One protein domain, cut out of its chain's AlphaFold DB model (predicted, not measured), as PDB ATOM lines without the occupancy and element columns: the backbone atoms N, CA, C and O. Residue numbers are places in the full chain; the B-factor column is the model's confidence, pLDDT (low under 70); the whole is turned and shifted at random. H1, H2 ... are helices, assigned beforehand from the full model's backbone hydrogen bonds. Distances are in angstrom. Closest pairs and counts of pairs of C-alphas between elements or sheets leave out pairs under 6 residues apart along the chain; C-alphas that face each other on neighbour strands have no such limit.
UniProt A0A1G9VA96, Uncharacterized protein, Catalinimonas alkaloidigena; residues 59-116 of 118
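This is residues 59 to 116 of the 118 residues of an uncharacterized protein of Catalinimonas alkaloidigena (UniProt A0A1G9VA96). Three helices make a small triangle: the longest, H1, is crossed at a steep tilt by H2, while the short H3 sits on another side of H1, away from H2. From the end of H1 a long loop, residues 75 to 87, folds back to the start of H2, and residues 111 to 116 form a short tail after H3. The printed part has 58 residues with three named helices, H1, H2 and H3 in chain order, and no named strand; the class is all helix. It is compact, with a radius of gyration of the C-alphas of 10.1 A and spans of 28 by 21 by 19 A.

Start at H1, residues 61 to 74, and look from it to H2, residues 88 to 98: they touch, and their closest C-alphas, those of Gln 67 and Thr 90, are 6.9 A apart. Their lines stand at a steep tilt of 57 degrees, and they run the same way. Next find H3, residues 105 to 110, which is close to H1 but not clearly touching it; the closest C-alphas, those of Leu 66 and Phe 108, are 7.9 A apart. H1 and H3 run the same way at a steep tilt of 42 degrees. H2 and H3 are apart. In H1, H2 and H3 every O i to N i+4 pair is within hydrogen-bond range.

Find C-alpha 61 at (156.657, 159.646, 171.862); from there H1 runs 19.7 A to C-alpha 74. H2 begins at C-alpha 88, at (145.625, 172.911, 174.663), and runs 14.8 A to C-alpha 98. H3 runs 8.4 A from C-alpha 105 to C-alpha 110, at (169.648, 171.148, 173.755).

The two C-alphas farthest apart, those of Asp 78 and Gly 106, are 29.0 A apart. The link from H1 to H2 is long, with 13 residues; that from H2 to H3 is short, with 6. The printed part has no cut, and its mean pLDDT is 94.2; no printed residue is under 70.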
ATOM      1  N   THR A  59     151.476 164.396 167.667       95.31
ATOM      2  CA  THR A  59     151.279 163.207 168.503       95.31
ATOM      3  C   THR A  59     152.525 162.327 168.562       95.31
ATOM      4  O   THR A  59     153.353 162.354 167.654       95.31
ATOM      5  N   GLY A  60     152.632 161.501 169.602       94.44
ATOM      6  CA  GLY A  60     153.617 160.426 169.717       94.44
ATOM      7  C   GLY A  60     154.638 160.619 170.835       94.44
ATOM      8  O   GLY A  60     154.505 161.459 171.727       94.44
ATOM      9  N   ASP A  61     155.684 159.810 170.781       96.38
ATOM     10  CA  ASP A  61     156.657 159.646 171.862       96.38
ATOM     11  C   ASP A  61     157.446 160.917 172.184       96.38
ATOM     12  O   ASP A  61     157.687 161.231 173.348       96.38
ATOM     13  N   ASN A  62     157.781 161.721 171.179       95.75
ATOM     14  CA  ASN A  62     158.464 162.992 171.423       95.75
ATOM     15  C   ASN A  62     157.550 164.025 172.103       95.75
ATOM     16  O   ASN A  62     158.031 164.827 172.901       95.75
ATOM     17  N   VAL A  63     156.232 163.957 171.879       96.69
ATOM     18  CA  VAL A  63     155.270 164.750 172.658       96.69
ATOM     19  C   VAL A  63     155.222 164.256 174.103       96.69
ATOM     20  O   VAL A  63     155.247 165.083 175.010       96.69
ATOM     21  N   LYS A  64     155.243 162.935 174.347       98.06
ATOM     22  CA  LYS A  64     155.322 162.399 175.720       98.06
ATOM     23  C   LYS A  64     156.580 162.873 176.439       98.06
ATOM     24  O   LYS A  64     156.495 163.313 177.579       98.06
ATOM     25  N   ARG A  65     157.739 162.838 175.776       98.19
ATOM     26  CA  ARG A  65     159.003 163.340 176.340       98.19
ATOM     27  C   ARG A  65     158.916 164.824 176.701       98.19
ATOM     28  O   ARG A  65     159.279 165.186 177.817       98.19
ATOM     29  N   LEU A  66     158.360 165.657 175.816       97.88
ATOM     30  CA  LEU A  66     158.080 167.067 176.110       97.88
ATOM     31  C   LEU A  66     157.151 167.219 177.323       97.88
ATOM     32  O   LEU A  66     157.431 168.011 178.220       97.88
ATOM     33  N   GLN A  67     156.063 166.452 177.388       98.38
ATOM     34  CA  GLN A  67     155.113 166.522 178.498       98.38
ATOM     35  C   GLN A  67     155.748 166.095 179.830       98.38
ATOM     36  O   GLN A  67     155.560 166.764 180.846       98.38
ATOM     37  N   ILE A  68     156.560 165.034 179.826       98.31
ATOM     38  CA  ILE A  68     157.340 164.594 180.991       98.31
ATOM     39  C   ILE A  68     158.325 165.681 181.413       98.31
ATOM     40  O   ILE A  68     158.444 165.960 182.605       98.31
ATOM     41  N   TYR A  69     159.019 166.308 180.459       98.06
ATOM     42  CA  TYR A  69     159.917 167.422 180.745       98.06
ATOM     43  C   TYR A  69     159.169 168.571 181.431       98.06
ATOM     44  O   TYR A  69     159.606 169.039 182.482       98.06
ATOM     45  N   LEU A  70     158.027 168.994 180.881       97.75
ATOM     46  CA  LEU A  70     157.214 170.076 181.440       97.75
ATOM     47  C   LEU A  70     156.737 169.742 182.858       97.75
ATOM     48  O   LEU A  70     156.921 170.544 183.770       97.75
ATOM     49  N   MET A  71     156.213 168.531 183.055       97.50
ATOM     50  CA  MET A  71     155.756 168.046 184.357       97.50
ATOM     51  C   MET A  71     156.883 168.016 185.393       97.50
ATOM     52  O   MET A  71     156.701 168.484 186.514       97.50
ATOM     53  N   ARG A  72     158.053 167.472 185.034       96.56
ATOM     54  CA  ARG A  72     159.188 167.330 185.961       96.56
ATOM     55  C   ARG A  72     159.796 168.672 186.363       96.56
ATOM     56  O   ARG A  72     160.268 168.787 187.488       96.56
ATOM     57  N   ASN A  73     159.804 169.658 185.464       96.44
ATOM     58  CA  ASN A  73     160.468 170.943 185.704       96.44
ATOM     59  C   ASN A  73     159.527 172.038 186.229       96.44
ATOM     60  O   ASN A  73     159.991 172.942 186.919       96.44
ATOM     61  N   PHE A  74     158.227 171.976 185.920       95.44
ATOM     62  CA  PHE A  74     157.274 173.050 186.241       95.44
ATOM     63  C   PHE A  74     156.032 172.577 187.008       95.44
ATOM     64  O   PHE A  74     155.226 173.407 187.425       95.44
ATOM     65  N   GLY A  75     155.889 171.268 187.231       93.56
ATOM     66  CA  GLY A  75     154.736 170.673 187.898       93.56
ATOM     67  C   GLY A  75     153.555 170.412 186.960       93.56
ATOM     68  O   GLY A  75     153.623 170.627 185.750       93.56
ATOM     69  N   MET A  76     152.465 169.900 187.534       87.19
ATOM     70  CA  MET A  76     151.209 169.663 186.821       87.19
ATOM     71  C   MET A  76     150.262 170.854 186.972       87.19
ATOM     72  O   MET A  76     150.158 171.435 188.051       87.19
ATOM     73  N   ILE A  77     149.542 171.166 185.897       88.69
ATOM     74  CA  ILE A  77     148.369 172.046 185.916       88.69
ATOM     75  C   ILE A  77     147.106 171.213 185.684       88.69
ATOM     76  O   ILE A  77     147.182 170.094 185.166       88.69
ATOM     77  N   ASP A  78     145.944 171.763 186.030       88.75
ATOM     78  CA  ASP A  78     144.661 171.107 185.790       88.75
ATOM     79  C   ASP A  78     144.486 170.758 184.305       88.75
ATOM     80  O   ASP A  78     144.741 171.566 183.412       88.75
ATOM     81  N   GLY A  79     144.071 169.519 184.035       89.12
ATOM     82  CA  GLY A  79     143.870 169.016 182.675       89.12
ATOM     83  C   GLY A  79     145.148 168.619 181.923       89.12
ATOM     84  O   GLY A  79     145.038 168.065 180.831       89.12
ATOM     85  N   PHE A  80     146.344 168.827 182.484       93.38
ATOM     86  CA  PHE A  80     147.588 168.379 181.857       93.38
ATOM     87  C   PHE A  80     147.771 166.859 181.961       93.38
ATOM     88  O   PHE A  80     147.631 166.274 183.036       93.38
ATOM     89  N   GLN A  81     148.131 166.214 180.848       95.12
ATOM     90  CA  GLN A  81     148.318 164.765 180.768       95.12
ATOM     91  C   GLN A  81     149.593 164.408 180.000       95.12
ATOM     92  O   GLN A  81     149.959 165.073 179.037       95.12
ATOM     93  N   VAL A  82     150.231 163.300 180.383       97.12
ATOM     94  CA  VAL A  82     151.330 162.684 179.622       97.12
ATOM     95  C   VAL A  82     150.757 161.586 178.723       97.12
ATOM     96  O   VAL A  82     150.907 160.392 178.979       97.12
ATOM     97  N   ASN A  83     150.027 161.989 177.686       96.81
ATOM     98  CA  ASN A  83     149.328 161.081 176.766       96.81
ATOM     99  C   ASN A  83     149.965 161.040 175.364       96.81
ATOM    100  O   ASN A  83     149.605 160.194 174.546       96.81
ATOM    101  N   GLY A  84     150.941 161.908 175.093       96.25
ATOM    102  CA  GLY A  84     151.573 162.023 173.784       96.25
ATOM    103  C   GLY A  84     150.755 162.805 172.768       96.25
ATOM    104  O   GLY A  84     151.002 162.644 171.580       96.25
ATOM    105  N   VAL A  85     149.802 163.632 173.197       97.56
ATOM    106  CA  VAL A  85     149.019 164.531 172.338       97.56
ATOM    107  C   VAL A  85     149.338 165.976 172.698       97.56
ATOM    108  O   VAL A  85     149.180 166.390 173.840       97.56
ATOM    109  N   TYR A  86     149.782 166.764 171.718       95.50
ATOM    110  CA  TYR A  86     150.104 168.174 171.921       95.50
ATOM    111  C   TYR A  86     148.808 168.990 171.862       95.50
ATOM    112  O   TYR A  86     148.481 169.621 170.854       95.50
ATOM    113  N   ASP A  87     148.052 168.926 172.950       95.38
ATOM    114  CA  ASP A  87     146.752 169.560 173.142       95.38
ATOM    115  C   ASP A  87     146.856 170.992 173.704       95.38
ATOM    116  O   ASP A  87     147.927 171.610 173.746       95.38
ATOM    117  N   THR A  88     145.716 171.557 174.105       96.19
ATOM    118  CA  THR A  88     145.625 172.911 174.663       96.19
ATOM    119  C   THR A  88     146.371 173.044 175.987       96.19
ATOM    120  O   THR A  88     147.064 174.041 176.173       96.19
ATOM    121  N   ALA A  89     146.314 172.036 176.864       95.56
ATOM    122  CA  ALA A  89     147.049 172.039 178.131       95.56
ATOM    123  C   ALA A  89     148.569 171.988 177.895       95.56
ATOM    124  O   ALA A  89     149.334 172.737 178.508       95.56
ATOM    125  N   THR A  90     149.021 171.170 176.940       96.81
ATOM    126  CA  THR A  90     150.431 171.131 176.518       96.81
ATOM    127  C   THR A  90     150.862 172.468 175.909       96.81
ATOM    128  O   THR A  90     151.940 172.976 176.216       96.81
ATOM    129  N   THR A  91     150.003 173.079 175.090       96.31
ATOM    130  CA  THR A  91     150.240 174.407 174.495       96.31
ATOM    131  C   THR A  91     150.398 175.484 175.558       96.31
ATOM    132  O   THR A  91     151.331 176.286 175.482       96.31
ATOM    133  N   GLU A  92     149.529 175.481 176.565       95.88
ATOM    134  CA  GLU A  92     149.587 176.425 177.674       95.88
ATOM    135  C   GLU A  92     150.902 176.302 178.445       95.88
ATOM    136  O   GLU A  92     151.591 177.304 178.640       95.88
ATOM    137  N   MET A  93     151.301 175.081 178.803       96.44
ATOM    138  CA  MET A  93     152.564 174.827 179.502       96.44
ATOM    139  C   MET A  93     153.780 175.291 178.688       96.44
ATOM    140  O   MET A  93     154.667 175.962 179.221       96.44
ATOM    141  N   VAL A  94     153.821 174.986 177.387       95.88
ATOM    142  CA  VAL A  94     154.934 175.395 176.513       95.88
ATOM    143  C   VAL A  94     154.995 176.914 176.361       95.88
ATOM    144  O   VAL A  94     156.075 177.499 176.474       95.88
ATOM    145  N   SER A  95     153.853 177.572 176.161       92.94
ATOM    146  CA  SER A  95     153.814 179.032 176.055       92.94
ATOM    147  C   SER A  95     154.201 179.705 177.372       92.94
ATOM    148  O   SER A  95     154.916 180.704 177.353       92.94
ATOM    149  N   ARG A  96     153.734 179.172 178.506       94.00
ATOM    150  CA  ARG A  96     153.935 179.760 179.834       94.00
ATOM    151  C   ARG A  96     155.373 179.619 180.324       94.00
ATOM    152  O   ARG A  96     155.921 180.586 180.840       94.00
ATOM    153  N   TYR A  97     155.976 178.439 180.174       95.62
ATOM    154  CA  TYR A  97     157.279 178.141 180.785       95.62
ATOM    155  C   TYR A  97     158.448 178.173 179.803       95.62
ATOM    156  O   TYR A  97     159.565 178.504 180.193       95.62
ATOM    157  N   LEU A  98     158.211 177.850 178.528       93.75
ATOM    158  CA  LEU A  98     159.265 177.817 177.507       93.75
ATOM    159  C   LEU A  98     159.237 179.049 176.596       93.75
ATOM    160  O   LEU A  98     160.151 179.213 175.789       93.75
ATOM    161  N   TYR A  99     158.213 179.907 176.721       92.62
ATOM    162  CA  TYR A  99     158.006 181.125 175.924       92.62
ATOM    163  C   TYR A  99     158.065 180.864 174.412       92.62
ATOM    164  O   TYR A  99     158.632 181.636 173.635       92.62
ATOM    165  N   ARG A 100     157.498 179.728 173.986       89.75
ATOM    166  CA  ARG A 100     157.532 179.245 172.601       89.75
ATOM    167  C   ARG A 100     156.142 178.861 172.112       89.75
ATOM    168  O   ARG A 100     155.289 178.450 172.882       89.75
ATOM    169  N   GLN A 101     155.946 178.954 170.798       86.25
ATOM    170  CA  GLN A 101     154.745 178.440 170.122       86.25
ATOM    171  C   GLN A 101     154.933 177.010 169.585       86.25
ATOM    172  O   GLN A 101     153.963 176.291 169.372       86.25
ATOM    173  N   ARG A 102     156.187 176.611 169.340       90.31
ATOM    174  CA  ARG A 102     156.604 175.282 168.876       90.31
ATOM    175  C   ARG A 102     157.979 174.945 169.434       90.31
ATOM    176  O   ARG A 102     158.767 175.854 169.717       90.31
ATOM    177  N   ILE A 103     158.273 173.658 169.534       92.00
ATOM    178  CA  ILE A 103     159.579 173.146 169.943       92.00
ATOM    179  C   ILE A 103     160.303 172.625 168.705       92.00
ATOM    180  O   ILE A 103     159.800 171.736 168.027       92.00
ATOM    181  N   SER A 104     161.445 173.233 168.392       92.06
ATOM    182  CA  SER A 104     162.332 172.797 167.312       92.06
ATOM    183  C   SER A 104     163.173 171.597 167.772       92.06
ATOM    184  O   SER A 104     163.322 171.392 168.984       92.06
ATOM    185  N   ARG A 105     163.734 170.816 166.841       88.31
ATOM    186  CA  ARG A 105     164.598 169.669 167.172       88.31
ATOM    187  C   ARG A 105     165.828 170.148 167.935       88.31
ATOM    188  O   ARG A 105     166.096 169.633 169.016       88.31
ATOM    189  N   GLY A 106     166.478 171.211 167.459       90.00
ATOM    190  CA  GLY A 106     167.646 171.768 168.149       90.00
ATOM    191  C   GLY A 106     167.354 172.184 169.598       90.00
ATOM    192  O   GLY A 106     168.175 171.974 170.488       90.00
ATOM    193  N   TYR A 107     166.163 172.726 169.888       91.12
ATOM    194  CA  TYR A 107     165.781 173.044 171.270       91.12
ATOM    195  C   TYR A 107     165.492 171.789 172.099       91.12
ATOM    196  O   TYR A 107     165.861 171.729 173.273       91.12
ATOM    197  N   PHE A 108     164.831 170.803 171.494       92.44
ATOM    198  CA  PHE A 108     164.481 169.535 172.129       92.44
ATOM    199  C   PHE A 108     165.732 168.777 172.600       92.44
ATOM    200  O   PHE A 108     165.802 168.366 173.757       92.44
ATOM    201  N   GLU A 109     166.749 168.701 171.743       91.81
ATOM    202  CA  GLU A 109     168.045 168.077 172.042       91.81
ATOM    203  C   GLU A 109     168.857 168.914 173.040       91.81
ATOM    204  O   GLU A 109     169.348 168.407 174.046       91.81
ATOM    205  N   LYS A 110     168.925 170.240 172.844       91.62
ATOM    206  CA  LYS A 110     169.648 171.148 173.755       91.62
ATOM    207  C   LYS A 110     169.135 171.092 175.196       91.62
ATOM    208  O   LYS A 110     169.884 171.368 176.131       91.62
ATOM    209  N   THR A 111     167.853 170.790 175.382       89.75
ATOM    210  CA  THR A 111     167.226 170.666 176.708       89.75
ATOM    211  C   THR A 111     167.232 169.236 177.249       89.75
ATOM    212  O   THR A 111     166.759 169.016 178.366       89.75
ATOM    213  N   GLY A 112     167.786 168.276 176.498       94.06
ATOM    214  CA  GLY A 112     167.897 166.869 176.883       94.06
ATOM    215  C   GLY A 112     166.559 166.133 176.926       94.06
ATOM    216  O   GLY A 112     166.432 165.135 177.638       94.06
ATOM    217  N   MET A 113     165.534 166.628 176.222       94.50
ATOM    218  CA  MET A 113     164.222 165.972 176.189       94.50
ATOM    219  C   MET A 113     164.280 164.631 175.453       94.50
ATOM    220  O   MET A 113     163.569 163.702 175.822       94.50
ATOM    221  N   ASP A 114     165.148 164.510 174.452       93.44
ATOM    222  CA  ASP A 114     165.435 163.290 173.689       93.44
ATOM    223  C   ASP A 114     166.006 162.159 174.557       93.44
ATOM    224  O   ASP A 114     165.725 160.985 174.312       93.44
ATOM    225  N   LEU A 115     166.716 162.512 175.630       94.00
ATOM    226  CA  LEU A 115     167.301 161.564 176.581       94.00
ATOM    227  C   LEU A 115     166.274 161.000 177.579       94.00
ATOM    228  O   LEU A 115     166.577 160.069 178.335       94.00
ATOM    229  N   ILE A 116     165.052 161.546 177.611       92.88
ATOM    230  CA  ILE A 116     163.985 161.069 178.494       92.88
ATOM    231  C   ILE A 116     163.496 159.701 178.005       92.88
ATOM    232  O   ILE A 116     162.957 159.549 176.904       92.88
TER     233      ILE A 116